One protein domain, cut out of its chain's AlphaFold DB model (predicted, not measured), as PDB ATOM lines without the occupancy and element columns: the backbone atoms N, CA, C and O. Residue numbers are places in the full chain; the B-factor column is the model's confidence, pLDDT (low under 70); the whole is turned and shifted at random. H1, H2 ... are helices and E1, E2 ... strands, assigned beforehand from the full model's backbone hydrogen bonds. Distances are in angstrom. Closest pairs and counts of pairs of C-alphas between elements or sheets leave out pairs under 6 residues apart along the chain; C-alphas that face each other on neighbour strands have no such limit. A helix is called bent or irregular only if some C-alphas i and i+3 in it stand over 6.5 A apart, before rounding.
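Overview. This is residues 836 to 1023 of the 1025 residues of an uncharacterized protein of Pseudomonas sp. WS 5406 (UniProt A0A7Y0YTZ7). A curled, strongly twisted sheet of four strands, E1, E2, E4 and E5, makes the core, with the long helix H2 running over one face and the shorter H5 over the opposite face. Towards one end of the long axis the arm H3a of the bent helix H3 packs on E2, H4 packs on H2 close to E1, and the other arm, H3b, packs on H4, away from the sheet; the small sheet of E3 and E6, with H6 and H7, lies towards the other end, where H1 and residues 843 to 852 stick out. The printed part has 188 residues, in the order H1 H2 H3 H4 E1 E2 E3 H5 E4 E5 H6 H7 E6; the larger sheet, E1 E2 E4 E5, is mixed, the smaller antiparallel. The class is mixed, helices and strands; the whole is compact, with a radius of gyration of the C-alphas of 18.3 A, and elongated, spanning 58 by 33 by 30 A.

Along the chain. In the larger sheet E1 is residues 933 to 938, 14.9 A long, E2 941 to 950, 26.8 A, E4 978 to 984, 20.0 A, and E5 989 to 991. H2, residues 849 to 884, is 51.4 A long, from C-alpha 849 at (35.433, -10.519, -30.169) to C-alpha 884 at (63.721, -45.293, -55.355), with a kink of 36 degrees near residue 873. H3, residues 886 to 909, was assigned as one helix by its hydrogen bonds but is bent, with C-alphas 899 and 902 9.2 A apart; its arms are H3a, 886 to 899, irregular with C-alphas 892 and 895 6.8 A apart, and H3b, 902 to 909. H4 is 914 to 921, H5 962 to 973, H6 995 to 1001, H7 1003 to 1011 and H1 836 to 841. E3 is 957 to 960 and E6 1019 to 1022, ending at C-alpha 1022 (28.691, -32.355, -35.708).

Arrangement. E1 and E2 form an antiparallel hairpin, N 934 to O 945 2.8 A; E2 and E4 are parallel, N 946 to O 979 2.8 A; the hairpin E4 and E5 has N 982 to O 990 at 2.8 A. H2 is on the sheet at a height of 7.0 A, over E1 and E2, and H5 lies on the opposite face at 10.0 A. H2 touches H4, closest C-alphas Val 875 and Arg 918, 5.9 A, at a steep tilt of 65 degrees. H3b and H4 form a helical hairpin, closest C-alphas Arg 907 and Leu 920, 5.8 A. E3 and E6 are antiparallel, N 960 to O 1019 2.9 A. Every O i to N i+4 pair is within hydrogen-bond range in H3b, H4, H5 and H7; H2 has 28 of 32, H3a 7 of 10, H6 2 of 3 and H1 0 of 2, with 1 of 3 O i to N i+3 pairs.

Size, cuts and confidence. The C-alphas of Met 840 and Glu 884, the two farthest apart, are 58.1 A apart. The printed part has no cut, and the link from H4 to E1, 11 residues, is long. The mean pLDDT of the printed part is 71.5; residues 836 to 863, 923 to 932 and 1003 to 1023 are among those under 70.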
ATOM      1  N   THR A 836      14.644 -24.468 -38.786       44.41
ATOM      2  CA  THR A 836      13.891 -23.607 -37.858       44.41
ATOM      3  C   THR A 836      14.691 -23.193 -36.620       44.41
ATOM      4  O   THR A 836      14.444 -22.116 -36.082       44.41
ATOM      5  N   ARG A 837      15.683 -23.984 -36.181       40.84
ATOM      6  CA  ARG A 837      16.546 -23.634 -35.032       40.84
ATOM      7  C   ARG A 837      17.661 -22.635 -35.381       40.84
ATOM      8  O   ARG A 837      18.132 -21.934 -34.492       40.84
ATOM      9  N   VAL A 838      18.061 -22.534 -36.652       43.22
ATOM     10  CA  VAL A 838      19.179 -21.677 -37.108       43.22
ATOM     11  C   VAL A 838      18.822 -20.192 -37.061       43.22
ATOM     12  O   VAL A 838      19.663 -19.388 -36.667       43.22
ATOM     13  N   SER A 839      17.575 -19.815 -37.373       40.75
ATOM     14  CA  SER A 839      17.186 -18.392 -37.356       40.75
ATOM     15  C   SER A 839      17.202 -17.762 -35.953       40.75
ATOM     16  O   SER A 839      17.292 -16.540 -35.844       40.75
ATOM     17  N   MET A 840      17.162 -18.577 -34.886       39.00
ATOM     18  CA  MET A 840      17.294 -18.100 -33.503       39.00
ATOM     19  C   MET A 840      18.759 -17.961 -33.062       39.00
ATOM     20  O   MET A 840      19.073 -17.003 -32.375       39.00
ATOM     21  N   ILE A 841      19.658 -18.859 -33.488       39.72
ATOM     22  CA  ILE A 841      21.077 -18.854 -33.069       39.72
ATOM     23  C   ILE A 841      21.914 -17.870 -33.903       39.72
ATOM     24  O   ILE A 841      22.801 -17.217 -33.372       39.72
ATOM     25  N   ALA A 842      21.610 -17.695 -35.194       40.84
ATOM     26  CA  ALA A 842      22.316 -16.741 -36.060       40.84
ATOM     27  C   ALA A 842      22.066 -15.259 -35.694       40.84
ATOM     28  O   ALA A 842      22.695 -14.373 -36.267       40.84
ATOM     29  N   ARG A 843      21.137 -14.983 -34.763       40.66
ATOM     30  CA  ARG A 843      20.850 -13.638 -34.236       40.66
ATOM     31  C   ARG A 843      21.622 -13.296 -32.959       40.66
ATOM     32  O   ARG A 843      21.676 -12.119 -32.616       40.66
ATOM     33  N   ASP A 844      22.258 -14.275 -32.320       39.28
ATOM     34  CA  ASP A 844      23.138 -14.055 -31.175       39.28
ATOM     35  C   ASP A 844      24.586 -13.993 -31.672       39.28
ATOM     36  O   ASP A 844      25.298 -14.997 -31.737       39.28
ATOM     37  N   ALA A 845      25.029 -12.801 -32.072       40.56
ATOM     38  CA  ALA A 845      26.457 -12.554 -32.237       40.56
ATOM     39  C   ALA A 845      27.160 -12.773 -30.880       40.56
ATOM     40  O   ALA A 845      26.612 -12.357 -29.852       40.56
ATOM     41  N   PRO A 846      28.352 -13.401 -30.832       44.03
ATOM     42  CA  PRO A 846      29.127 -13.444 -29.600       44.03
ATOM     43  C   PRO A 846      29.356 -12.006 -29.118       44.03
ATOM     44  O   PRO A 846      29.753 -11.143 -29.897       44.03
ATOM     45  N   GLN A 847      29.061 -11.744 -27.844       44.50
ATOM     46  CA  GLN A 847      29.151 -10.401 -27.260       44.50
ATOM     47  C   GLN A 847      30.596  -9.879 -27.158       44.50
ATOM     48  O   GLN A 847      30.789  -8.699 -26.880       44.50
ATOM     49  N   ASP A 848      31.590 -10.747 -27.378       48.72
ATOM     50  CA  ASP A 848      33.008 -10.475 -27.163       48.72
ATOM     51  C   ASP A 848      33.870 -11.054 -28.308       48.72
ATOM     52  O   ASP A 848      33.968 -12.274 -28.486       48.72
ATOM     53  N   GLU A 849      34.485 -10.168 -29.099       43.34
ATOM     54  CA  GLU A 849      35.433 -10.519 -30.169       43.34
ATOM     55  C   GLU A 849      36.688 -11.217 -29.618       43.34
ATOM     56  O   GLU A 849      37.236 -12.097 -30.290       43.34
ATOM     57  N   ASP A 850      37.117 -10.913 -28.387       42.56
ATOM     58  CA  ASP A 850      38.331 -11.488 -27.797       42.56
ATOM     59  C   ASP A 850      38.143 -12.966 -27.433       42.56
ATOM     60  O   ASP A 850      39.058 -13.779 -27.611       42.56
ATOM     61  N   HIS A 851      36.941 -13.357 -26.994       46.75
ATOM     62  CA  HIS A 851      36.590 -14.761 -26.769       46.75
ATOM     63  C   HIS A 851      36.600 -15.557 -28.081       46.75
ATOM     64  O   HIS A 851      37.134 -16.667 -28.134       46.75
ATOM     65  N   PHE A 852      36.055 -14.990 -29.163       46.66
ATOM     66  CA  PHE A 852      36.080 -15.615 -30.487       46.66
ATOM     67  C   PHE A 852      37.518 -15.780 -31.006       46.66
ATOM     68  O   PHE A 852      37.886 -16.859 -31.473       46.66
ATOM     69  N   ILE A 853      38.360 -14.749 -30.861       43.06
ATOM     70  CA  ILE A 853      39.769 -14.776 -31.279       43.06
ATOM     71  C   ILE A 853      40.591 -15.764 -30.436       43.06
ATOM     72  O   ILE A 853      41.408 -16.494 -31.000       43.06
ATOM     73  N   ARG A 854      40.380 -15.847 -29.113       47.50
ATOM     74  CA  ARG A 854      41.041 -16.850 -28.252       47.50
ATOM     75  C   ARG A 854      40.664 -18.274 -28.629       47.50
ATOM     76  O   ARG A 854      41.556 -19.108 -28.788       47.50
ATOM     77  N   ASP A 855      39.374 -18.549 -28.805       48.56
ATOM     78  CA  ASP A 855      38.911 -19.868 -29.235       48.56
ATOM     79  C   ASP A 855      39.457 -20.226 -30.619       48.56
ATOM     80  O   ASP A 855      39.812 -21.379 -30.860       48.56
ATOM     81  N   ALA A 856      39.574 -19.253 -31.525       45.16
ATOM     82  CA  ALA A 856      40.148 -19.461 -32.848       45.16
ATOM     83  C   ALA A 856      41.666 -19.735 -32.801       45.16
ATOM     84  O   ALA A 856      42.137 -20.699 -33.404       45.16
ATOM     85  N   ARG A 857      42.429 -18.986 -31.990       43.59
ATOM     86  CA  ARG A 857      43.870 -19.220 -31.775       43.59
ATOM     87  C   ARG A 857      44.157 -20.577 -31.128       43.59
ATOM     88  O   ARG A 857      45.077 -21.260 -31.563       43.59
ATOM     89  N   ARG A 858      43.349 -21.002 -30.147       48.94
ATOM     90  CA  ARG A 858      43.455 -22.331 -29.513       48.94
ATOM     91  C   ARG A 858      43.186 -23.471 -30.506       48.94
ATOM     92  O   ARG A 858      43.799 -24.529 -30.415       48.94
ATOM     93  N   LYS A 859      42.288 -23.259 -31.473       52.31
ATOM     94  CA  LYS A 859      42.021 -24.218 -32.561       52.31
ATOM     95  C   LYS A 859      43.185 -24.297 -33.561       52.31
ATOM     96  O   LYS A 859      43.478 -25.392 -34.037       52.31
ATOM     97  N   ALA A 860      43.869 -23.182 -33.834       49.12
ATOM     98  CA  ALA A 860      44.995 -23.115 -34.772       49.12
ATOM     99  C   ALA A 860      46.249 -23.872 -34.285       49.12
ATOM    100  O   ALA A 860      46.817 -24.655 -35.043       49.12
ATOM    101  N   THR A 861      46.638 -23.732 -33.010       50.75
ATOM    102  CA  THR A 861      47.729 -24.532 -32.408       50.75
ATOM    103  C   THR A 861      47.403 -26.024 -32.369       50.75
ATOM    104  O   THR A 861      48.289 -26.866 -32.510       50.75
ATOM    105  N   GLY A 862      46.121 -26.370 -32.221       58.44
ATOM    106  CA  GLY A 862      45.662 -27.749 -32.302       58.44
ATOM    107  C   GLY A 862      45.835 -28.373 -33.693       58.44
ATOM    108  O   GLY A 862      46.230 -29.534 -33.772       58.44
ATOM    109  N   GLY A 863      45.558 -27.618 -34.763       69.00
ATOM    110  CA  GLY A 863      45.693 -28.064 -36.157       69.00
ATOM    111  C   GLY A 863      47.133 -28.393 -36.548       69.00
ATOM    112  O   GLY A 863      47.388 -29.491 -37.036       69.00
ATOM    113  N   LEU A 864      48.083 -27.517 -36.199       71.75
ATOM    114  CA  LEU A 864      49.505 -27.716 -36.503       71.75
ATOM    115  C   LEU A 864      50.049 -29.034 -35.928       71.75
ATOM    116  O   LEU A 864      50.703 -29.794 -36.630       71.75
ATOM    117  N   ARG A 865      49.713 -29.363 -34.672       75.44
ATOM    118  CA  ARG A 865      50.140 -30.629 -34.042       75.44
ATOM    119  C   ARG A 865      49.617 -31.864 -34.778       75.44
ATOM    120  O   ARG A 865      50.301 -32.881 -34.834       75.44
ATOM    121  N   ALA A 866      48.391 -31.800 -35.301       80.06
ATOM    122  CA  ALA A 866      47.805 -32.897 -36.064       80.06
ATOM    123  C   ALA A 866      48.484 -33.066 -37.431       80.06
ATOM    124  O   ALA A 866      48.675 -34.189 -37.886       80.06
ATOM    125  N   GLU A 867      48.881 -31.967 -38.067       80.44
ATOM    126  CA  GLU A 867      49.607 -31.976 -39.340       80.44
ATOM    127  C   GLU A 867      51.039 -32.455 -39.193       80.44
ATOM    128  O   GLU A 867      51.487 -33.272 -39.991       80.44
ATOM    129  N   GLU A 868      51.745 -31.992 -38.162       82.81
ATOM    130  CA  GLU A 868      53.088 -32.471 -37.838       82.81
ATOM    131  C   GLU A 868      53.089 -33.982 -37.631       82.81
ATOM    132  O   GLU A 868      53.951 -34.671 -38.174       82.81
ATOM    133  N   ALA A 869      52.067 -34.508 -36.951       85.44
ATOM    134  CA  ALA A 869      51.886 -35.940 -36.800       85.44
ATOM    135  C   ALA A 869      51.678 -36.642 -38.154       85.44
ATOM    136  O   ALA A 869      52.214 -37.727 -38.367       85.44
ATOM    137  N   VAL A 870      50.903 -36.064 -39.085       87.81
ATOM    138  CA  VAL A 870      50.722 -36.638 -40.436       87.81
ATOM    139  C   VAL A 870      52.041 -36.598 -41.211       87.81
ATOM    140  O   VAL A 870      52.418 -37.584 -41.845       87.81
ATOM    141  N   LEU A 871      52.781 -35.492 -41.125       88.06
ATOM    142  CA  LEU A 871      54.091 -35.324 -41.754       88.06
ATOM    143  C   LEU A 871      55.128 -36.316 -41.218       88.06
ATOM    144  O   LEU A 871      55.945 -36.794 -42.003       88.06
ATOM    145  N   ASP A 872      55.079 -36.670 -39.932       87.56
ATOM    146  CA  ASP A 872      55.960 -37.685 -39.335       87.56
ATOM    147  C   ASP A 872      55.801 -39.060 -40.005       87.56
ATOM    148  O   ASP A 872      56.780 -39.792 -40.145       87.56
ATOM    149  N   HIS A 873      54.602 -39.381 -40.506       88.31
ATOM    150  CA  HIS A 873      54.363 -40.571 -41.333       88.31
ATOM    151  C   HIS A 873      54.770 -40.357 -42.802       88.31
ATOM    152  O   HIS A 873      55.331 -41.256 -43.428       88.31
ATOM    153  N   CYS A 874      54.528 -39.166 -43.357       90.19
ATOM    154  CA  CYS A 874      54.701 -38.890 -44.790       90.19
ATOM    155  C   CYS A 874      56.158 -38.657 -45.217       90.19
ATOM    156  O   CYS A 874      56.551 -39.055 -46.312       90.19
ATOM    157  N   VAL A 875      56.969 -37.996 -44.386       91.25
ATOM    158  CA  VAL A 875      58.347 -37.613 -44.736       91.25
ATOM    159  C   VAL A 875      59.230 -38.837 -45.007       91.25
ATOM    160  O   VAL A 875      59.870 -38.857 -46.063       91.25
ATOM    161  N   PRO A 876      59.249 -39.884 -44.154       90.38
ATOM    162  CA  PRO A 876      60.036 -41.084 -44.429       90.38
ATOM    163  C   PRO A 876      59.603 -41.796 -45.716       90.38
ATOM    164  O   PRO A 876      60.444 -42.308 -46.456       90.38
ATOM    165  N   GLU A 877      58.300 -41.827 -46.005       89.94
ATOM    166  CA  GLU A 877      57.760 -42.435 -47.223       89.94
ATOM    167  C   GLU A 877      58.136 -41.638 -48.479       89.94
ATOM    168  O   GLU A 877      58.632 -42.217 -49.446       89.94
ATOM    169  N   ALA A 878      57.992 -40.311 -48.452       90.31
ATOM    170  CA  ALA A 878      58.374 -39.439 -49.560       90.31
ATOM    171  C   ALA A 878      59.884 -39.483 -49.831       90.31
ATOM    172  O   ALA A 878      60.300 -39.553 -50.986       90.31
ATOM    173  N   MET A 879      60.713 -39.482 -48.781       91.31
ATOM    174  CA  MET A 879      62.169 -39.614 -48.910       91.31
ATOM    175  C   MET A 879      62.565 -40.960 -49.516       91.31
ATOM    176  O   MET A 879      63.469 -41.023 -50.351       91.31
ATOM    177  N   ARG A 880      61.877 -42.039 -49.121       91.50
ATOM    178  CA  ARG A 880      62.075 -43.368 -49.704       91.50
ATOM    179  C   ARG A 880      61.707 -43.376 -51.186       91.50
ATOM    180  O   ARG A 880      62.515 -43.817 -51.997       91.50
ATOM    181  N   TRP A 881      60.550 -42.825 -51.547       92.62
ATOM    182  CA  TRP A 881      60.102 -42.760 -52.938       92.62
ATOM    183  C   TRP A 881      61.031 -41.900 -53.808       92.62
ATOM    184  O   TRP A 881      61.462 -42.368 -54.857       92.62
ATOM    185  N   LEU A 882      61.440 -40.709 -53.349       90.31
ATOM    186  CA  LEU A 882      62.410 -39.863 -54.059       90.31
ATOM    187  C   LEU A 882      63.726 -40.605 -54.340       90.31
ATOM    188  O   LEU A 882      64.345 -40.390 -55.376       90.31
ATOM    189  N   LYS A 883      64.156 -41.484 -53.429       90.19
ATOM    190  CA  LYS A 883      65.371 -42.289 -53.597       90.19
ATOM    191  C   LYS A 883      65.182 -43.458 -54.571       90.19
ATOM    192  O   LYS A 883      66.115 -43.791 -55.296       90.19
ATOM    193  N   GLU A 884      64.022 -44.106 -54.544       93.12
ATOM    194  CA  GLU A 884      63.721 -45.293 -55.355       93.12
ATOM    195  C   GLU A 884      63.339 -44.954 -56.803       93.12
ATOM    196  O   GLU A 884      63.718 -45.681 -57.717       93.12
ATOM    197  N   ASP A 885      62.600 -43.862 -57.013       91.62
ATOM    198  CA  ASP A 885      62.089 -43.425 -58.317       91.62
ATOM    199  C   ASP A 885      62.023 -41.883 -58.389       91.62
ATOM    200  O   ASP A 885      60.946 -41.294 -58.243       91.62
ATOM    201  N   PRO A 886      63.171 -41.203 -58.596       88.88
ATOM    202  CA  PRO A 886      63.229 -39.743 -58.628       88.88
ATOM    203  C   PRO A 886      62.387 -39.134 -59.758       88.88
ATOM    204  O   PRO A 886      61.716 -38.122 -59.559       88.88
ATOM    205  N   GLU A 887      62.407 -39.748 -60.945       87.75
ATOM    206  CA  GLU A 887      61.650 -39.264 -62.104       87.75
ATOM    207  C   GLU A 887      60.143 -39.376 -61.857       87.75
ATOM    208  O   GLU A 887      59.425 -38.389 -62.030       87.75
ATOM    209  N   GLY A 888      59.666 -40.530 -61.374       87.94
ATOM    210  CA  GLY A 888      58.260 -40.726 -61.028       87.94
ATOM    211  C   GLY A 888      57.797 -39.826 -59.881       87.94
ATOM    212  O   GLY A 888      56.684 -39.300 -59.925       87.94
ATOM    213  N   PHE A 889      58.660 -39.574 -58.892       90.44
ATOM    214  CA  PHE A 889      58.396 -38.637 -57.799       90.44
ATOM    215  C   PHE A 889      58.199 -37.201 -58.310       90.44
ATOM    216  O   PHE A 889      57.181 -36.568 -58.024       90.44
ATOM    217  N   HIS A 890      59.134 -36.687 -59.118       88.19
ATOM    218  CA  HIS A 890      59.032 -35.335 -59.676       88.19
ATOM    219  C   HIS A 890      57.867 -35.198 -60.665       88.19
ATOM    220  O   HIS A 890      57.198 -34.163 -60.687       88.19
ATOM    221  N   GLN A 891      57.574 -36.243 -61.442       87.50
ATOM    222  CA  GLN A 891      56.430 -36.258 -62.350       87.50
ATOM    223  C   GLN A 891      55.099 -36.219 -61.585       87.50
ATOM    224  O   GLN A 891      54.194 -35.479 -61.971       87.50
ATOM    225  N   ALA A 892      54.988 -36.952 -60.473       86.19
ATOM    226  CA  ALA A 892      53.813 -36.914 -59.605       86.19
ATOM    227  C   ALA A 892      53.653 -35.568 -58.873       86.19
ATOM    228  O   ALA A 892      52.525 -35.148 -58.612       86.19
ATOM    229  N   LEU A 893      54.756 -34.872 -58.576       84.69
ATOM    230  CA  LEU A 893      54.743 -33.530 -57.985       84.69
ATOM    231  C   LEU A 893      54.352 -32.421 -58.966       84.69
ATOM    232  O   LEU A 893      53.939 -31.356 -58.518       84.69
ATOM    233  N   ALA A 894      54.453 -32.633 -60.281       81.69
ATOM    234  CA  ALA A 894      54.241 -31.573 -61.268       81.69
ATOM    235  C   ALA A 894      52.857 -30.900 -61.156       81.69
ATOM    236  O   ALA A 894      52.753 -29.678 -61.272       81.69
ATOM    237  N   ALA A 895      51.802 -31.679 -60.890       75.06
ATOM    238  CA  ALA A 895      50.448 -31.149 -60.721       75.06
ATOM    239  C   ALA A 895      50.283 -30.328 -59.418       75.06
ATOM    240  O   ALA A 895      49.834 -29.184 -59.509       75.06
ATOM    241  N   PRO A 896      50.692 -30.823 -58.229       75.06
ATOM    242  CA  PRO A 896      50.751 -30.008 -57.011       75.06
ATOM    243  C   PRO A 896      51.644 -28.758 -57.116       75.06
ATOM    244  O   PRO A 896      51.269 -27.685 -56.642       75.06
ATOM    245  N   LEU A 897      52.813 -28.859 -57.759       74.06
ATOM    246  CA  LEU A 897      53.764 -27.748 -57.899       74.06
ATOM    247  C   LEU A 897      53.206 -26.594 -58.736       74.06
ATOM    248  O   LEU A 897      53.446 -25.434 -58.414       74.06
ATOM    249  N   ALA A 898      52.398 -26.896 -59.757       70.44
ATOM    250  CA  ALA A 898      51.708 -25.876 -60.542       70.44
ATOM    251  C   ALA A 898      50.756 -25.010 -59.692       70.44
ATOM    252  O   ALA A 898      50.491 -23.864 -60.052       70.44
ATOM    253  N   PHE A 899      50.254 -25.535 -58.570       67.56
ATOM    254  CA  PHE A 899      49.418 -24.793 -57.625       67.56
ATOM    255  C   PHE A 899      50.243 -24.001 -56.598       67.56
ATOM    256  O   PHE A 899      49.873 -22.889 -56.231       67.56
ATOM    257  N   LEU A 900      51.384 -24.548 -56.173       66.94
ATOM    258  CA  LEU A 900      52.319 -23.909 -55.239       66.94
ATOM    259  C   LEU A 900      53.130 -22.747 -55.845       66.94
ATOM    260  O   LEU A 900      53.730 -21.961 -55.110       66.94
ATOM    261  N   GLY A 901      53.172 -22.646 -57.174       70.19
ATOM    262  CA  GLY A 901      53.902 -21.603 -57.890       70.19
ATOM    263  C   GLY A 901      55.425 -21.707 -57.736       70.19
ATOM    264  O   GLY A 901      55.978 -22.762 -57.412       70.19
ATOM    265  N   ASP A 902      56.114 -20.589 -57.971       73.75
ATOM    266  CA  ASP A 902      57.583 -20.528 -58.040       73.75
ATOM    267  C   ASP A 902      58.279 -21.003 -56.752       73.75
ATOM    268  O   ASP A 902      59.376 -21.565 -56.797       73.75
ATOM    269  N   GLU A 903      57.640 -20.810 -55.596       69.81
ATOM    270  CA  GLU A 903      58.191 -21.204 -54.297       69.81
ATOM    271  C   GLU A 903      58.135 -22.723 -54.085       69.81
ATOM    272  O   GLU A 903      59.124 -23.317 -53.655       69.81
ATOM    273  N   GLY A 904      57.042 -23.390 -54.473       73.44
ATOM    274  CA  GLY A 904      56.998 -24.857 -54.486       73.44
ATOM    275  C   GLY A 904      58.047 -25.441 -55.425       73.44
ATOM    276  O   GLY A 904      58.766 -26.376 -55.059       73.44
ATOM    277  N   GLN A 905      58.192 -24.843 -56.612       78.44
ATOM    278  CA  GLN A 905      59.199 -25.259 -57.584       78.44
ATOM    279  C   GLN A 905      60.609 -25.144 -56.992       78.44
ATOM    280  O   GLN A 905      61.379 -26.103 -57.056       78.44
ATOM    281  N   ARG A 906      60.927 -24.024 -56.330       80.38
ATOM    282  CA  ARG A 906      62.199 -23.838 -55.618       80.38
ATOM    283  C   ARG A 906      62.408 -24.912 -54.547       80.38
ATOM    284  O   ARG A 906      63.458 -25.555 -54.554       80.38
ATOM    285  N   ARG A 907      61.430 -25.146 -53.663       81.75
ATOM    286  CA  ARG A 907      61.529 -26.160 -52.591       81.75
ATOM    287  C   ARG A 907      61.798 -27.555 -53.149       81.75
ATOM    288  O   ARG A 907      62.662 -28.252 -52.625       81.75
ATOM    289  N   SER A 908      61.145 -27.922 -54.254       82.94
ATOM    290  CA  SER A 908      61.322 -29.230 -54.900       82.94
ATOM    291  C   SER A 908      62.747 -29.483 -55.411       82.94
ATOM    292  O   SER A 908      63.202 -30.624 -55.421       82.94
ATOM    293  N   THR A 909      63.478 -28.427 -55.786       81.62
ATOM    294  CA  THR A 909      64.857 -28.530 -56.302       81.62
ATOM    295  C   THR A 909      65.928 -28.627 -55.215       81.62
ATOM    296  O   THR A 909      67.078 -28.935 -55.517       81.62
ATOM    297  N   LEU A 910      65.575 -28.370 -53.952       79.44
ATOM    298  CA  LEU A 910      66.524 -28.246 -52.841       79.44
ATOM    299  C   LEU A 910      66.527 -29.454 -51.893       79.44
ATOM    300  O   LEU A 910      67.180 -29.400 -50.853       79.44
ATOM    301  N   ILE A 911      65.806 -30.530 -52.215       85.06
ATOM    302  CA  ILE A 911      65.560 -31.644 -51.290       85.06
ATOM    303  C   ILE A 911      66.776 -32.567 -51.207       85.06
ATOM    304  O   ILE A 911      67.086 -33.310 -52.132       85.06
ATOM    305  N   THR A 912      67.442 -32.547 -50.054       80.75
ATOM    306  CA  THR A 912      68.593 -33.410 -49.734       80.75
ATOM    307  C   THR A 912      68.481 -34.092 -48.366       80.75
ATOM    308  O   THR A 912      69.212 -35.038 -48.088       80.75
ATOM    309  N   ARG A 913      67.559 -33.634 -47.509       87.50
ATOM    310  CA  ARG A 913      67.360 -34.100 -46.126       87.50
ATOM    311  C   ARG A 913      65.895 -33.970 -45.702       87.50
ATOM    312  O   ARG A 913      65.141 -33.200 -46.297       87.50
ATOM    313  N   GLU A 914      65.510 -34.706 -44.660       88.62
ATOM    314  CA  GLU A 914      64.122 -34.823 -44.178       88.62
ATOM    315  C   GLU A 914      63.465 -33.481 -43.836       88.62
ATOM    316  O   GLU A 914      62.292 -33.288 -44.136       88.62
ATOM    317  N   GLU A 915      64.210 -32.519 -43.284       85.25
ATOM    318  CA  GLU A 915      63.696 -31.173 -42.980       85.25
ATOM    319  C   GLU A 915      63.203 -30.434 -44.235       85.25
ATOM    320  O   GLU A 915      62.162 -29.779 -44.222       85.25
ATOM    321  N   GLN A 916      63.930 -30.568 -45.347       86.69
ATOM    322  CA  GLN A 916      63.570 -29.933 -46.617       86.69
ATOM    323  C   GLN A 916      62.377 -30.639 -47.262       86.69
ATOM    324  O   GLN A 916      61.502 -29.977 -47.814       86.69
ATOM    325  N   MET A 917      62.310 -31.970 -47.141       89.19
ATOM    326  CA  MET A 917      61.132 -32.734 -47.555       89.19
ATOM    327  C   MET A 917      59.904 -32.318 -46.745       89.19
ATOM    328  O   MET A 917      58.861 -32.029 -47.318       89.19
ATOM    329  N   ARG A 918      60.038 -32.201 -45.422       88.31
ATOM    330  CA  ARG A 918      58.970 -31.732 -44.534       88.31
ATOM    331  C   ARG A 918      58.448 -30.358 -44.957       88.31
ATOM    332  O   ARG A 918      57.240 -30.170 -45.032       88.31
ATOM    333  N   SER A 919      59.346 -29.435 -45.299       82.12
ATOM    334  CA  SER A 919      58.989 -28.100 -45.798       82.12
ATOM    335  C   SER A 919      58.332 -28.103 -47.186       82.12
ATOM    336  O   SER A 919      57.538 -27.207 -47.478       82.12
ATOM    337  N   LEU A 920      58.637 -29.079 -48.051       84.19
ATOM    338  CA  LEU A 920      57.922 -29.258 -49.319       84.19
ATOM    339  C   LEU A 920      56.505 -29.801 -49.081       84.19
ATOM    340  O   LEU A 920      55.557 -29.317 -49.693       84.19
ATOM    341  N   LEU A 921      56.372 -30.827 -48.234       85.69
ATOM    342  CA  LEU A 921      55.095 -31.502 -48.000       85.69
ATOM    343  C   LEU A 921      54.104 -30.635 -47.210       85.69
ATOM    344  O   LEU A 921      52.902 -30.854 -47.314       85.69
ATOM    345  N   HIS A 922      54.581 -29.650 -46.448       81.00
ATOM    346  CA  HIS A 922      53.743 -28.649 -45.783       81.00
ATOM    347  C   HIS A 922      53.531 -27.436 -46.710       81.00
ATOM    348  O   HIS A 922      54.423 -26.613 -46.917       81.00
ATOM    349  N   VAL A 923      52.350 -27.365 -47.333       66.75
ATOM    350  CA  VAL A 923      52.072 -26.582 -48.559       66.75
ATOM    351  C   VAL A 923      51.771 -25.101 -48.280       66.75
ATOM    352  O   VAL A 923      51.769 -24.296 -49.208       66.75
ATOM    353  N   ALA A 924      51.542 -24.699 -47.024       58.81
ATOM    354  CA  ALA A 924      51.105 -23.343 -46.668       58.81
ATOM    355  C   ALA A 924      51.974 -22.689 -45.574       58.81
ATOM    356  O   ALA A 924      52.296 -23.314 -44.568       58.81
ATOM    357  N   GLU A 925      52.315 -21.401 -45.741       46.72
ATOM    358  CA  GLU A 925      52.870 -20.570 -44.656       46.72
ATOM    359  C   GLU A 925      51.784 -20.225 -43.622       46.72
ATOM    360  O   GLU A 925      50.635 -19.942 -43.968       46.72
ATOM    361  N   TYR A 926      52.150 -20.229 -42.336       42.41
ATOM    362  CA  TYR A 926      51.233 -20.022 -41.212       42.41
ATOM    363  C   TYR A 926      50.624 -18.611 -41.191       42.41
ATOM    364  O   TYR A 926      51.258 -17.649 -40.759       42.41
ATOM    365  N   VAL A 927      49.354 -18.495 -41.598       36.66
ATOM    366  CA  VAL A 927      48.543 -17.271 -41.481       36.66
ATOM    367  C   VAL A 927      47.147 -17.631 -40.953       36.66
ATOM    368  O   VAL A 927      46.236 -17.848 -41.734       36.66
ATOM    369  N   GLY A 928      46.996 -17.728 -39.625       39.47
ATOM    370  CA  GLY A 928      45.730 -17.740 -38.860       39.47
ATOM    371  C   GLY A 928      44.460 -18.409 -39.446       39.47
ATOM    372  O   GLY A 928      43.850 -17.913 -40.385       39.47
ATOM    373  N   ASN A 929      43.946 -19.420 -38.730       35.75
ATOM    374  CA  ASN A 929      42.577 -19.992 -38.766       35.75
ATOM    375  C   ASN A 929      42.092 -20.788 -40.000       35.75
ATOM    376  O   ASN A 929      40.970 -21.287 -39.959       35.75
ATOM    377  N   ALA A 930      42.888 -20.998 -41.046       38.81
ATOM    378  CA  ALA A 930      42.576 -22.006 -42.069       38.81
ATOM    379  C   ALA A 930      43.307 -23.312 -41.727       38.81
ATOM    380  O   ALA A 930      44.435 -23.256 -41.246       38.81
ATOM    381  N   GLY A 931      42.682 -24.477 -41.926       49.12
ATOM    382  CA  GLY A 931      43.470 -25.714 -41.876       49.12
ATOM    383  C   GLY A 931      44.442 -25.756 -43.056       49.12
ATOM    384  O   GLY A 931      44.314 -24.984 -44.019       49.12
ATOM    385  N   PHE A 932      45.477 -26.578 -42.917       61.44
ATOM    386  CA  PHE A 932      46.591 -26.575 -43.843       61.44
ATOM    387  C   PHE A 932      46.491 -27.767 -44.786       61.44
ATOM    388  O   PHE A 932      46.052 -28.858 -44.415       61.44
ATOM    389  N   ASP A 933      46.961 -27.541 -46.009       71.25
ATOM    390  CA  ASP A 933      47.141 -28.587 -47.000       71.25
ATOM    391  C   ASP A 933      48.493 -29.283 -46.741       71.25
ATOM    392  O   ASP A 933      49.554 -28.652 -46.760       71.25
ATOM    393  N   VAL A 934      48.465 -30.595 -46.507       84.69
ATOM    394  CA  VAL A 934      49.645 -31.469 -46.481       84.69
ATOM    395  C   VAL A 934      49.658 -32.306 -47.757       84.69
ATOM    396  O   VAL A 934      48.650 -32.919 -48.110       84.69
ATOM    397  N   LEU A 935      50.798 -32.370 -48.451       86.50
ATOM    398  CA  LEU A 935      50.999 -33.348 -49.519       86.50
ATOM    399  C   LEU A 935      51.319 -34.700 -48.899       86.50
ATOM    400  O   LEU A 935      52.387 -34.901 -48.323       86.50
ATOM    401  N   VAL A 936      50.394 -35.637 -49.050       88.94
ATOM    402  CA  VAL A 936      50.561 -37.001 -48.559       88.94
ATOM    403  C   VAL A 936      50.944 -37.907 -49.732       88.94
ATOM    404  O   VAL A 936      50.149 -38.036 -50.671       88.94
ATOM    405  N   PRO A 937      52.144 -38.521 -49.725       88.94
ATOM    406  CA  PRO A 937      52.512 -39.513 -50.726       88.94
ATOM    407  C   PRO A 937      51.636 -40.752 -50.538       88.94
ATOM    408  O   PRO A 937      51.522 -41.280 -49.436       88.94
ATOM    409  N   ARG A 938      50.979 -41.202 -51.606       85.12
ATOM    410  CA  ARG A 938      50.170 -42.421 -51.580       85.12
ATOM    411  C   ARG A 938      50.006 -43.013 -52.968       85.12
ATOM    412  O   ARG A 938      49.682 -42.296 -53.910       85.12
ATOM    413  N   ASP A 939      50.214 -44.323 -53.096       82.50
ATOM    414  CA  ASP A 939      50.049 -45.069 -54.355       82.50
ATOM    415  C   ASP A 939      50.784 -44.423 -55.549       82.50
ATOM    416  O   ASP A 939      50.263 -44.339 -56.663       82.50
ATOM    417  N   ARG A 940      52.008 -43.927 -55.305       82.44
ATOM    418  CA  ARG A 940      52.825 -43.163 -56.270       82.44
ATOM    419  C   ARG A 940      52.136 -41.909 -56.830       82.44
ATOM    420  O   ARG A 940      52.359 -41.513 -57.975       82.44
ATOM    421  N   ARG A 941      51.305 -41.260 -56.018       86.06
ATOM    422  CA  ARG A 941      50.700 -39.946 -56.269       86.06
ATOM    423  C   ARG A 941      50.788 -39.088 -55.010       86.06
ATOM    424  O   ARG A 941      51.068 -39.596 -53.929       86.06
ATOM    425  N   PHE A 942      50.525 -37.793 -55.151       86.31
ATOM    426  CA  PHE A 942      50.355 -36.896 -54.010       86.31
ATOM    427  C   PHE A 942      48.881 -36.569 -53.819       86.31
ATOM    428  O   PHE A 942      48.224 -36.060 -54.729       86.31
ATOM    429  N   LEU A 943      48.371 -36.879 -52.631       86.75
ATOM    430  CA  LEU A 943      47.077 -36.399 -52.170       86.75
ATOM    431  C   LEU A 943      47.268 -35.041 -51.512       86.75
ATOM    432  O   LEU A 943      48.230 -34.845 -50.771       86.75
ATOM    433  N   GLN A 944      46.340 -34.125 -51.756       84.06
ATOM    434  CA  GLN A 944      46.304 -32.853 -51.049       84.06
ATOM    435  C   GLN A 944      45.333 -32.988 -49.886       84.06
ATOM    436  O   GLN A 944      44.127 -33.112 -50.091       84.06
ATOM    437  N   VAL A 945      45.863 -33.054 -48.674       85.75
ATOM    438  CA  VAL A 945      45.085 -33.396 -47.490       85.75
ATOM    439  C   VAL A 945      44.941 -32.177 -46.601       85.75
ATOM    440  O   VAL A 945      45.914 -31.708 -46.025       85.75
ATOM    441  N   GLU A 946      43.706 -31.722 -46.437       83.62
ATOM    442  CA  GLU A 946      43.336 -30.777 -45.395       83.62
ATOM    443  C   GLU A 946      43.182 -31.546 -44.074       83.62
ATOM    444  O   GLU A 946      42.332 -32.438 -43.960       83.62
ATOM    445  N   VAL A 947      43.987 -31.215 -43.065       84.06
ATOM    446  CA  VAL A 947      43.938 -31.880 -41.752       84.06
ATOM    447  C   VAL A 947      43.179 -31.010 -40.750       84.06
ATOM    448  O   VAL A 947      43.470 -29.833 -40.555       84.06
ATOM    449  N   LYS A 948      42.189 -31.592 -40.066       81.56
ATOM    450  CA  LYS A 948      41.441 -30.936 -38.988       81.56
ATOM    451  C   LYS A 948      41.581 -31.717 -37.696       81.56
ATOM    452  O   LYS A 948      41.316 -32.917 -37.638       81.56
ATOM    453  N   ARG A 949      41.904 -31.016 -36.614       80.19
ATOM    454  CA  ARG A 949      41.902 -31.618 -35.285       80.19
ATOM    455  C   ARG A 949      40.502 -31.641 -34.677       80.19
ATOM    456  O   ARG A 949      39.793 -30.638 -34.690       80.19
ATOM    457  N   VAL A 950      40.133 -32.770 -34.075       77.44
ATOM    458  CA  VAL A 950      38.905 -32.935 -33.285       77.44
ATOM    459  C   VAL A 950      39.214 -33.523 -31.911       77.44
ATOM    460  O   VAL A 950      40.243 -34.152 -31.700       77.44
ATOM    461  N   ALA A 951      38.315 -33.349 -30.943       71.31
ATOM    462  CA  ALA A 951      38.493 -33.980 -29.634       71.31
ATOM    463  C   ALA A 951      38.369 -35.514 -29.720       71.31
ATOM    464  O   ALA A 951      39.171 -36.234 -29.135       71.31
ATOM    465  N   GLN A 952      37.372 -36.007 -30.465       75.75
ATOM    466  CA  GLN A 952      37.062 -37.430 -30.644       75.75
ATOM    467  C   GLN A 952      36.435 -37.668 -32.026       75.75
ATOM    468  O   GLN A 952      35.627 -36.858 -32.483       75.75
ATOM    469  N   LEU A 953      36.733 -38.806 -32.663       76.19
ATOM    470  CA  LEU A 953      36.219 -39.149 -34.002       76.19
ATOM    471  C   LEU A 953      34.752 -39.624 -34.040       76.19
ATOM    472  O   LEU A 953      34.191 -39.750 -35.126       76.19
ATOM    473  N   LYS A 954      34.128 -39.910 -32.888       71.62
ATOM    474  CA  LYS A 954      32.737 -40.410 -32.815       71.62
ATOM    475  C   LYS A 954      31.693 -39.311 -32.598       71.62
ATOM    476  O   LYS A 954      30.571 -39.421 -33.069       71.62
ATOM    477  N   SER A 955      32.054 -38.244 -31.892       69.19
ATOM    478  CA  SER A 955      31.105 -37.225 -31.409       69.19
ATOM    479  C   SER A 955      31.638 -35.790 -31.527       69.19
ATOM    480  O   SER A 955      31.011 -34.841 -31.051       69.19
ATOM    481  N   GLY A 956      32.803 -35.622 -32.161       68.06
ATOM    482  CA  GLY A 956      33.480 -34.343 -32.320       68.06
ATOM    483  C   GLY A 956      32.721 -33.331 -33.179       68.06
ATOM    484  O   GLY A 956      31.811 -33.658 -33.947       68.06
ATOM    485  N   ARG A 957      33.131 -32.069 -33.047       70.50
ATOM    486  CA  ARG A 957      32.708 -30.967 -33.912       70.50
ATOM    487  C   ARG A 957      33.914 -30.472 -34.692       70.50
ATOM    488  O   ARG A 957      35.000 -30.388 -34.123       70.50
ATOM    489  N   PHE A 958      33.713 -30.131 -35.953       71.19
ATOM    490  CA  PHE A 958      34.739 -29.511 -36.784       71.19
ATOM    491  C   PHE A 958      34.105 -28.466 -37.692       71.19
ATOM    492  O   PHE A 958      32.891 -28.468 -37.900       71.19
ATOM    493  N   PHE A 959      34.929 -27.559 -38.197       71.31
ATOM    494  CA  PHE A 959      34.490 -26.467 -39.051       71.31
ATOM    495  C   PHE A 959      35.098 -26.623 -40.441       71.31
ATOM    496  O   PHE A 959      36.227 -27.095 -40.570       71.31
ATOM    497  N   VAL A 960      34.340 -26.221 -41.456       71.50
ATOM    498  CA  VAL A 960      34.823 -26.065 -42.829       71.50
ATOM    499  C   VAL A 960      34.525 -24.635 -43.253       71.50
ATOM    500  O   VAL A 960      33.369 -24.218 -43.223       71.50
ATOM    501  N   SER A 961      35.538 -23.859 -43.622       69.06
ATOM    502  CA  SER A 961      35.322 -22.493 -44.109       69.06
ATOM    503  C   SER A 961      34.777 -22.485 -45.542       69.06
ATOM    504  O   SER A 961      34.971 -23.430 -46.308       69.06
ATOM    505  N   ASP A 962      34.109 -21.402 -45.956       69.56
ATOM    506  CA  ASP A 962      33.663 -21.284 -47.353       69.56
ATOM    507  C   ASP A 962      34.849 -21.254 -48.338       69.56
ATOM    508  O   ASP A 962      34.728 -21.739 -49.461       69.56
ATOM    509  N   ASN A 963      36.019 -20.770 -47.905       66.56
ATOM    510  CA  ASN A 963      37.253 -20.843 -48.690       66.56
ATOM    511  C   ASN A 963      37.744 -22.287 -48.849       66.56
ATOM    512  O   ASN A 963      38.107 -22.683 -49.952       66.56
ATOM    513  N   GLU A 964      37.725 -23.094 -47.786       72.69
ATOM    514  CA  GLU A 964      38.052 -24.528 -47.852       72.69
ATOM    515  C   GLU A 964      37.089 -25.280 -48.769       72.69
ATOM    516  O   GLU A 964      37.527 -26.057 -49.613       72.69
ATOM    517  N   ARG A 965      35.789 -24.981 -48.682       74.81
ATOM    518  CA  ARG A 965      34.780 -25.533 -49.591       74.81
ATOM    519  C   ARG A 965      35.068 -25.170 -51.048       74.81
ATOM    520  O   ARG A 965      35.078 -26.050 -51.903       74.81
ATOM    521  N   ARG A 966      35.314 -23.889 -51.353       72.12
ATOM    522  CA  ARG A 966      35.621 -23.435 -52.722       72.12
ATOM    523  C   ARG A 966      36.901 -24.073 -53.261       72.12
ATOM    524  O   ARG A 966      36.879 -24.553 -54.389       72.12
ATOM    525  N   ARG A 967      37.967 -24.130 -52.452       73.06
ATOM    526  CA  ARG A 967      39.235 -24.789 -52.814       73.06
ATOM    527  C   ARG A 967      39.027 -26.273 -53.103       73.06
ATOM    528  O   ARG A 967      39.445 -26.746 -54.150       73.06
ATOM    529  N   ALA A 968      38.312 -26.990 -52.238       77.19
ATOM    530  CA  ALA A 968      38.005 -28.402 -52.451       77.19
ATOM    531  C   ALA A 968      37.219 -28.651 -53.749       77.19
ATOM    532  O   ALA A 968      37.519 -29.592 -54.485       77.19
ATOM    533  N   LEU A 969      36.243 -27.791 -54.065       75.25
ATOM    534  CA  LEU A 969      35.491 -27.864 -55.321       75.25
ATOM    535  C   LEU A 969      36.367 -27.558 -56.542       75.25
ATOM    536  O   LEU A 969      36.260 -28.245 -57.556       75.25
ATOM    537  N   GLU A 970      37.254 -26.567 -56.447       74.81
ATOM    538  CA  GLU A 970      38.218 -26.241 -57.500       74.81
ATOM    539  C   GLU A 970      39.200 -27.395 -57.748       74.81
ATOM    540  O   GLU A 970      39.426 -27.777 -58.897       74.81
ATOM    541  N   TYR A 971      39.729 -28.013 -56.690       76.62
ATOM    542  CA  TYR A 971      40.590 -29.190 -56.805       76.62
ATOM    543  C   TYR A 971      39.860 -30.374 -57.443       76.62
ATOM    544  O   TYR A 971      40.414 -31.021 -58.332       76.62
ATOM    545  N   ARG A 972      38.590 -30.608 -57.078       75.38
ATOM    546  CA  ARG A 972      37.743 -31.646 -57.692       75.38
ATOM    547  C   ARG A 972      37.540 -31.408 -59.192       75.38
ATOM    548  O   ARG A 972      37.582 -32.360 -59.963       75.38
ATOM    549  N   GLN A 973      37.355 -30.157 -59.622       75.19
ATOM    550  CA  GLN A 973      37.231 -29.802 -61.046       75.19
ATOM    551  C   GLN A 973      38.527 -30.022 -61.836       75.19
ATOM    552  O   GLN A 973      38.473 -30.265 -63.041       75.19
ATOM    553  N   ARG A 974      39.682 -29.937 -61.169       71.81
ATOM    554  CA  ARG A 974      41.016 -30.096 -61.767       71.81
ATOM    555  C   ARG A 974      41.587 -31.516 -61.642       71.81
ATOM    556  O   ARG A 974      42.757 -31.707 -61.954       71.81
ATOM    557  N   ASP A 975      40.788 -32.485 -61.188       73.00
ATOM    558  CA  ASP A 975      41.199 -33.877 -60.915       73.00
ATOM    559  C   ASP A 975      42.390 -33.993 -59.936       73.00
ATOM    560  O   ASP A 975      43.204 -34.914 -59.992       73.00
ATOM    561  N   ILE A 976      42.504 -33.031 -59.013       73.44
ATOM    562  CA  ILE A 976      43.493 -33.056 -57.934       73.44
ATOM    563  C   ILE A 976      42.905 -33.878 -56.782       73.44
ATOM    564  O   ILE A 976      41.767 -33.658 -56.362       73.44
ATOM    565  N   GLY A 977      43.678 -34.841 -56.270       75.75
ATOM    566  CA  GLY A 977      43.270 -35.793 -55.230       75.75
ATOM    567  C   GLY A 977      43.105 -35.174 -53.839       75.75
ATOM    568  O   GLY A 977      43.788 -35.590 -52.905       75.75
ATOM    569  N   TRP A 978      42.218 -34.187 -53.696       83.50
ATOM    570  CA  TRP A 978      41.955 -33.506 -52.432       83.50
ATOM    571  C   TRP A 978      41.214 -34.408 -51.433       83.50
ATOM    572  O   TRP A 978      40.326 -35.180 -51.823       83.50
ATOM    573  N   ARG A 979      41.576 -34.321 -50.148       86.88
ATOM    574  CA  ARG A 979      40.961 -35.051 -49.029       86.88
ATOM    575  C   ARG A 979      40.815 -34.171 -47.792       86.88
ATOM    576  O   ARG A 979      41.613 -33.267 -47.581       86.88
ATOM    577  N   LEU A 980      39.836 -34.494 -46.948       85.50
ATOM    578  CA  LEU A 980      39.654 -33.902 -45.619       85.50
ATOM    579  C   LEU A 980      39.832 -34.975 -44.550       85.50
ATOM    580  O   LEU A 980      39.024 -35.902 -44.476       85.50
ATOM    581  N   TRP A 981      40.857 -34.854 -43.710       88.88
ATOM    582  CA  TRP A 981      41.147 -35.811 -42.641       88.88
ATOM    583  C   TRP A 981      40.882 -35.205 -41.267       88.88
ATOM    584  O   TRP A 981      41.313 -34.095 -40.966       88.88
ATOM    585  N   LEU A 982      40.192 -35.953 -40.409       86.38
ATOM    586  CA  LEU A 982      40.048 -35.627 -38.995       86.38
ATOM    587  C   LEU A 982      41.086 -36.399 -38.191       86.38
ATOM    588  O   LEU A 982      41.183 -37.615 -38.336       86.38
ATOM    589  N   VAL A 983      41.802 -35.715 -37.306       86.69
ATOM    590  CA  VAL A 983      42.732 -36.317 -36.345       86.69
ATOM    591  C   VAL A 983      42.228 -36.027 -34.941       86.69
ATOM    592  O   VAL A 983      42.007 -34.868 -34.582       86.69
ATOM    593  N   SER A 984      41.998 -37.066 -34.143       83.44
ATOM    594  CA  SER A 984      41.591 -36.903 -32.753       83.44
ATOM    595  C   SER A 984      42.774 -36.735 -31.811       83.44
ATOM    596  O   SER A 984      43.897 -37.143 -32.104       83.44
ATOM    597  N   SER A 985      42.508 -36.151 -30.642       76.56
ATOM    598  CA  SER A 985      43.527 -35.967 -29.605       76.56
ATOM    599  C   SER A 985      44.161 -37.281 -29.127       76.56
ATOM    600  O   SER A 985      45.307 -37.243 -28.709       76.56
ATOM    601  N   ASP A 986      43.466 -38.422 -29.226       75.38
ATOM    602  CA  ASP A 986      43.991 -39.762 -28.901       75.38
ATOM    603  C   ASP A 986      44.789 -40.414 -30.052       75.38
ATOM    604  O   ASP A 986      45.057 -41.614 -30.019       75.38
ATOM    605  N   GLY A 987      45.154 -39.648 -31.087       78.94
ATOM    606  CA  GLY A 987      46.034 -40.111 -32.165       78.94
ATOM    607  C   GLY A 987      45.362 -40.999 -33.214       78.94
ATOM    608  O   GLY A 987      46.055 -41.646 -34.000       78.94
ATOM    609  N   LYS A 988      44.024 -41.041 -33.255       85.88
ATOM    610  CA  LYS A 988      43.274 -41.717 -34.324       85.88
ATOM    611  C   LYS A 988      42.983 -40.748 -35.466       85.88
ATOM    612  O   LYS A 988      42.835 -39.546 -35.255       85.88
ATOM    613  N   SER A 989      42.842 -41.279 -36.675       88.12
ATOM    614  CA  SER A 989      42.559 -40.494 -37.879       88.12
ATOM    615  C   SER A 989      41.362 -41.052 -38.663       88.12
ATOM    616  O   SER A 989      41.027 -42.233 -38.550       88.12
ATOM    617  N   ARG A 990      40.675 -40.200 -39.436       87.56
ATOM    618  CA  ARG A 990      39.546 -40.589 -40.302       87.56
ATOM    619  C   ARG A 990      39.457 -39.708 -41.544       87.56
ATOM    620  O   ARG A 990      39.557 -38.492 -41.424       87.56
ATOM    621  N   ASP A 991      39.202 -40.302 -42.709       87.69
ATOM    622  CA  ASP A 991      38.918 -39.563 -43.946       87.69
ATOM    623  C   ASP A 991      37.424 -39.238 -44.039       87.69
ATOM    624  O   ASP A 991      36.579 -40.133 -44.002       87.69
ATOM    625  N   VAL A 992      37.102 -37.948 -44.130       83.94
ATOM    626  CA  VAL A 992      35.734 -37.413 -44.097       83.94
ATOM    627  C   VAL A 992      35.392 -36.594 -45.340       83.94
ATOM    628  O   VAL A 992      34.486 -35.760 -45.323       83.94
ATOM    629  N   THR A 993      36.105 -36.831 -46.440       83.94
ATOM    630  CA  THR A 993      35.969 -36.072 -47.693       83.94
ATOM    631  C   THR A 993      34.525 -36.034 -48.235       83.94
ATOM    632  O   THR A 993      34.125 -35.033 -48.828       83.94
ATOM    633  N   GLU A 994      33.700 -37.059 -47.962       79.56
ATOM    634  CA  GLU A 994      32.276 -37.144 -48.365       79.56
ATOM    635  C   GLU A 994      31.415 -35.975 -47.833       79.56
ATOM    636  O   GLU A 994      30.349 -35.674 -48.371       79.56
ATOM    637  N   VAL A 995      31.875 -35.245 -46.810       76.88
ATOM    638  CA  VAL A 995      31.193 -34.038 -46.310       76.88
ATOM    639  C   VAL A 995      30.974 -33.004 -47.425       76.88
ATOM    640  O   VAL A 995      29.948 -32.320 -47.428       76.88
ATOM    641  N   MET A 996      31.861 -32.945 -48.425       76.62
ATOM    642  CA  MET A 996      31.692 -32.065 -49.588       76.62
ATOM    643  C   MET A 996      30.474 -32.424 -50.444       76.62
ATOM    644  O   MET A 996      29.783 -31.527 -50.924       76.62
ATOM    645  N   ASP A 997      30.103 -33.703 -50.527       76.81
ATOM    646  CA  ASP A 997      28.895 -34.123 -51.243       76.81
ATOM    647  C   ASP A 997      27.612 -33.642 -50.534       76.81
ATOM    648  O   ASP A 997      26.542 -33.569 -51.140       76.81
ATOM    649  N   THR A 998      27.693 -33.293 -49.243       73.00
ATOM    650  CA  THR A 998      26.573 -32.690 -48.502       73.00
ATOM    651  C   THR A 998      26.390 -31.217 -48.869       73.00
ATOM    652  O   THR A 998      25.253 -30.762 -48.991       73.00
ATOM    653  N   PHE A 999      27.482 -30.477 -49.095       72.06
ATOM    654  CA  PHE A 999      27.411 -29.106 -49.609       72.06
ATOM    655  C   PHE A 999      26.796 -29.063 -51.006       72.06
ATOM    656  O   PHE A 999      25.900 -28.255 -51.245       72.06
ATOM    657  N   ASP A1000      27.215 -29.969 -51.891       72.19
ATOM    658  CA  ASP A1000      26.701 -30.041 -53.261       72.19
ATOM    659  C   ASP A1000      25.188 -30.316 -53.283       72.19
ATOM    660  O   ASP A1000      24.436 -29.626 -53.971       72.19
ATOM    661  N   LYS A1001      24.705 -31.250 -52.448       73.00
ATOM    662  CA  LYS A1001      23.268 -31.573 -52.320       73.00
ATOM    663  C   LYS A1001      22.402 -30.404 -51.845       73.00
ATOM    664  O   LYS A1001      21.199 -30.404 -52.099       73.00
ATOM    665  N   HIS A1002      22.980 -29.437 -51.135       70.31
ATOM    666  CA  HIS A1002      22.258 -28.312 -50.535       70.31
ATOM    667  C   HIS A1002      22.669 -26.947 -51.107       70.31
ATOM    668  O   HIS A1002      22.294 -25.918 -50.544       70.31
ATOM    669  N   SER A1003      23.386 -26.921 -52.236       68.81
ATOM    670  CA  SER A1003      23.926 -25.702 -52.852       68.81
ATOM    671  C   SER A1003      22.871 -24.608 -53.064       68.81
ATOM    672  O   SER A1003      23.109 -23.452 -52.719       68.81
ATOM    673  N   ASP A1004      21.670 -24.961 -53.533       64.94
ATOM    674  CA  ASP A1004      20.587 -23.995 -53.783       64.94
ATOM    675  C   ASP A1004      20.076 -23.327 -52.496       64.94
ATOM    676  O   ASP A1004      19.803 -22.122 -52.459       64.94
ATOM    677  N   ALA A1005      19.985 -24.091 -51.402       65.81
ATOM    678  CA  ALA A1005      19.573 -23.575 -50.099       65.81
ATOM    679  C   ALA A1005      20.643 -22.649 -49.501       65.81
ATOM    680  O   ALA A1005      20.319 -21.606 -48.933       65.81
ATOM    681  N   LEU A1006      21.921 -22.998 -49.676       65.81
ATOM    682  CA  LEU A1006      23.054 -22.180 -49.241       65.81
ATOM    683  C   LEU A1006      23.135 -20.868 -50.037       65.81
ATOM    684  O   LEU A1006      23.360 -19.810 -49.454       65.81
ATOM    685  N   GLN A1007      22.879 -20.921 -51.348       63.91
ATOM    686  CA  GLN A1007      22.826 -19.741 -52.210       63.91
ATOM    687  C   GLN A1007      21.661 -18.815 -51.839       63.91
ATOM    688  O   GLN A1007      21.818 -17.596 -51.844       63.91
ATOM    689  N   THR A1008      20.511 -19.384 -51.467       60.03
ATOM    690  CA  THR A1008      19.350 -18.620 -50.982       60.03
ATOM    691  C   THR A1008      19.691 -17.865 -49.694       60.03
ATOM    692  O   THR A1008      19.478 -16.659 -49.623       60.03
ATOM    693  N   LEU A1009      20.330 -18.527 -48.722       59.47
ATOM    694  CA  LEU A1009      20.772 -17.888 -47.473       59.47
ATOM    695  C   LEU A1009      21.802 -16.771 -47.712       59.47
ATOM    696  O   LEU A1009      21.741 -15.731 -47.057       59.47
ATOM    697  N   ALA A1010      22.722 -16.959 -48.665       57.88
ATOM    698  CA  ALA A1010      23.683 -15.928 -49.055       57.88
ATOM    699  C   ALA A1010      23.000 -14.706 -49.700       57.88
ATOM    700  O   ALA A1010      23.360 -13.565 -49.404       57.88
ATOM    701  N   ASN A1011      21.992 -14.939 -50.546       56.94
ATOM    702  CA  ASN A1011      21.196 -13.883 -51.174       56.94
ATOM    703  C   ASN A1011      20.337 -13.116 -50.151       56.94
ATOM    704  O   ASN A1011      20.137 -11.914 -50.311       56.94
ATOM    705  N   ASP A1012      19.914 -13.774 -49.069       51.94
ATOM    706  CA  ASP A1012      19.187 -13.172 -47.939       51.94
ATOM    707  C   ASP A1012      20.091 -12.340 -47.000       51.94
ATOM    708  O   ASP A1012      19.673 -11.899 -45.927       51.94
ATOM    709  N   GLY A1013      21.348 -12.095 -47.391       38.25
ATOM    710  CA  GLY A1013      22.296 -11.253 -46.659       38.25
ATOM    711  C   GLY A1013      23.033 -11.969 -45.526       38.25
ATOM    712  O   GLY A1013      23.826 -11.339 -44.819       38.25
ATOM    713  N   LEU A1014      22.819 -13.278 -45.359       48.72
ATOM    714  CA  LEU A1014      23.581 -14.099 -44.428       48.72
ATOM    715  C   LEU A1014      24.966 -14.335 -45.038       48.72
ATOM    716  O   LEU A1014      25.124 -15.053 -46.024       48.72
ATOM    717  N   ARG A1015      25.987 -13.668 -44.494       47.25
ATOM    718  CA  ARG A1015      27.354 -13.800 -45.012       47.25
ATOM    719  C   ARG A1015      27.813 -15.260 -44.864       47.25
ATOM    720  O   ARG A1015      27.679 -15.798 -43.765       47.25
ATOM    721  N   PRO A1016      28.372 -15.895 -45.912       52.19
ATOM    722  CA  PRO A1016      28.993 -17.209 -45.776       52.19
ATOM    723  C   PRO A1016      30.090 -17.152 -44.703       52.19
ATOM    724  O   PRO A1016      31.010 -16.341 -44.805       52.19
ATOM    725  N   GLY A1017      29.954 -17.973 -43.661       58.44
ATOM    726  CA  GLY A1017      30.911 -18.109 -42.559       58.44
ATOM    727  C   GLY A1017      31.485 -19.525 -42.469       58.44
ATOM    728  O   GLY A1017      31.331 -20.328 -43.388       58.44
ATOM    729  N   GLU A1018      32.156 -19.833 -41.359       59.94
ATOM    730  CA  GLU A1018      32.601 -21.192 -41.029       59.94
ATOM    731  C   GLU A1018      31.396 -22.126 -40.814       59.94
ATOM    732  O   GLU A1018      30.521 -21.863 -39.985       59.94
ATOM    733  N   TRP A1019      31.348 -23.239 -41.544       67.75
ATOM    734  CA  TRP A1019      30.297 -24.249 -41.440       67.75
ATOM    735  C   TRP A1019      30.644 -25.258 -40.348       67.75
ATOM    736  O   TRP A1019      31.618 -25.996 -40.475       67.75
ATOM    737  N   MET A1020      29.847 -25.318 -39.279       68.69
ATOM    738  CA  MET A1020      30.058 -26.274 -38.189       68.69
ATOM    739  C   MET A1020      29.381 -27.616 -38.477       68.69
ATOM    740  O   MET A1020      28.155 -27.706 -38.553       68.69
ATOM    741  N   PHE A1021      30.174 -28.678 -38.519       69.75
ATOM    742  CA  PHE A1021      29.712 -30.057 -38.593       69.75
ATOM    743  C   PHE A1021      29.769 -30.719 -37.219       69.75
ATOM    744  O   PHE A1021      30.699 -30.512 -36.437       69.75
ATOM    745  N   VAL A1022      28.759 -31.540 -36.926       69.88
ATOM    746  CA  VAL A1022      28.691 -32.355 -35.708       69.88
ATOM    747  C   VAL A1022      28.580 -33.814 -36.121       69.88
ATOM    748  O   VAL A1022      27.590 -34.211 -36.745       69.88
ATOM    749  N   LEU A1023      29.593 -34.600 -35.761       69.69
ATOM    750  CA  LEU A1023      29.632 -36.032 -36.030       69.69
ATOM    751  C   LEU A1023      28.472 -36.729 -35.293       69.69
ATOM    752  O   LEU A1023      28.140 -36.388 -34.148       69.69
TER     753      LEU A1023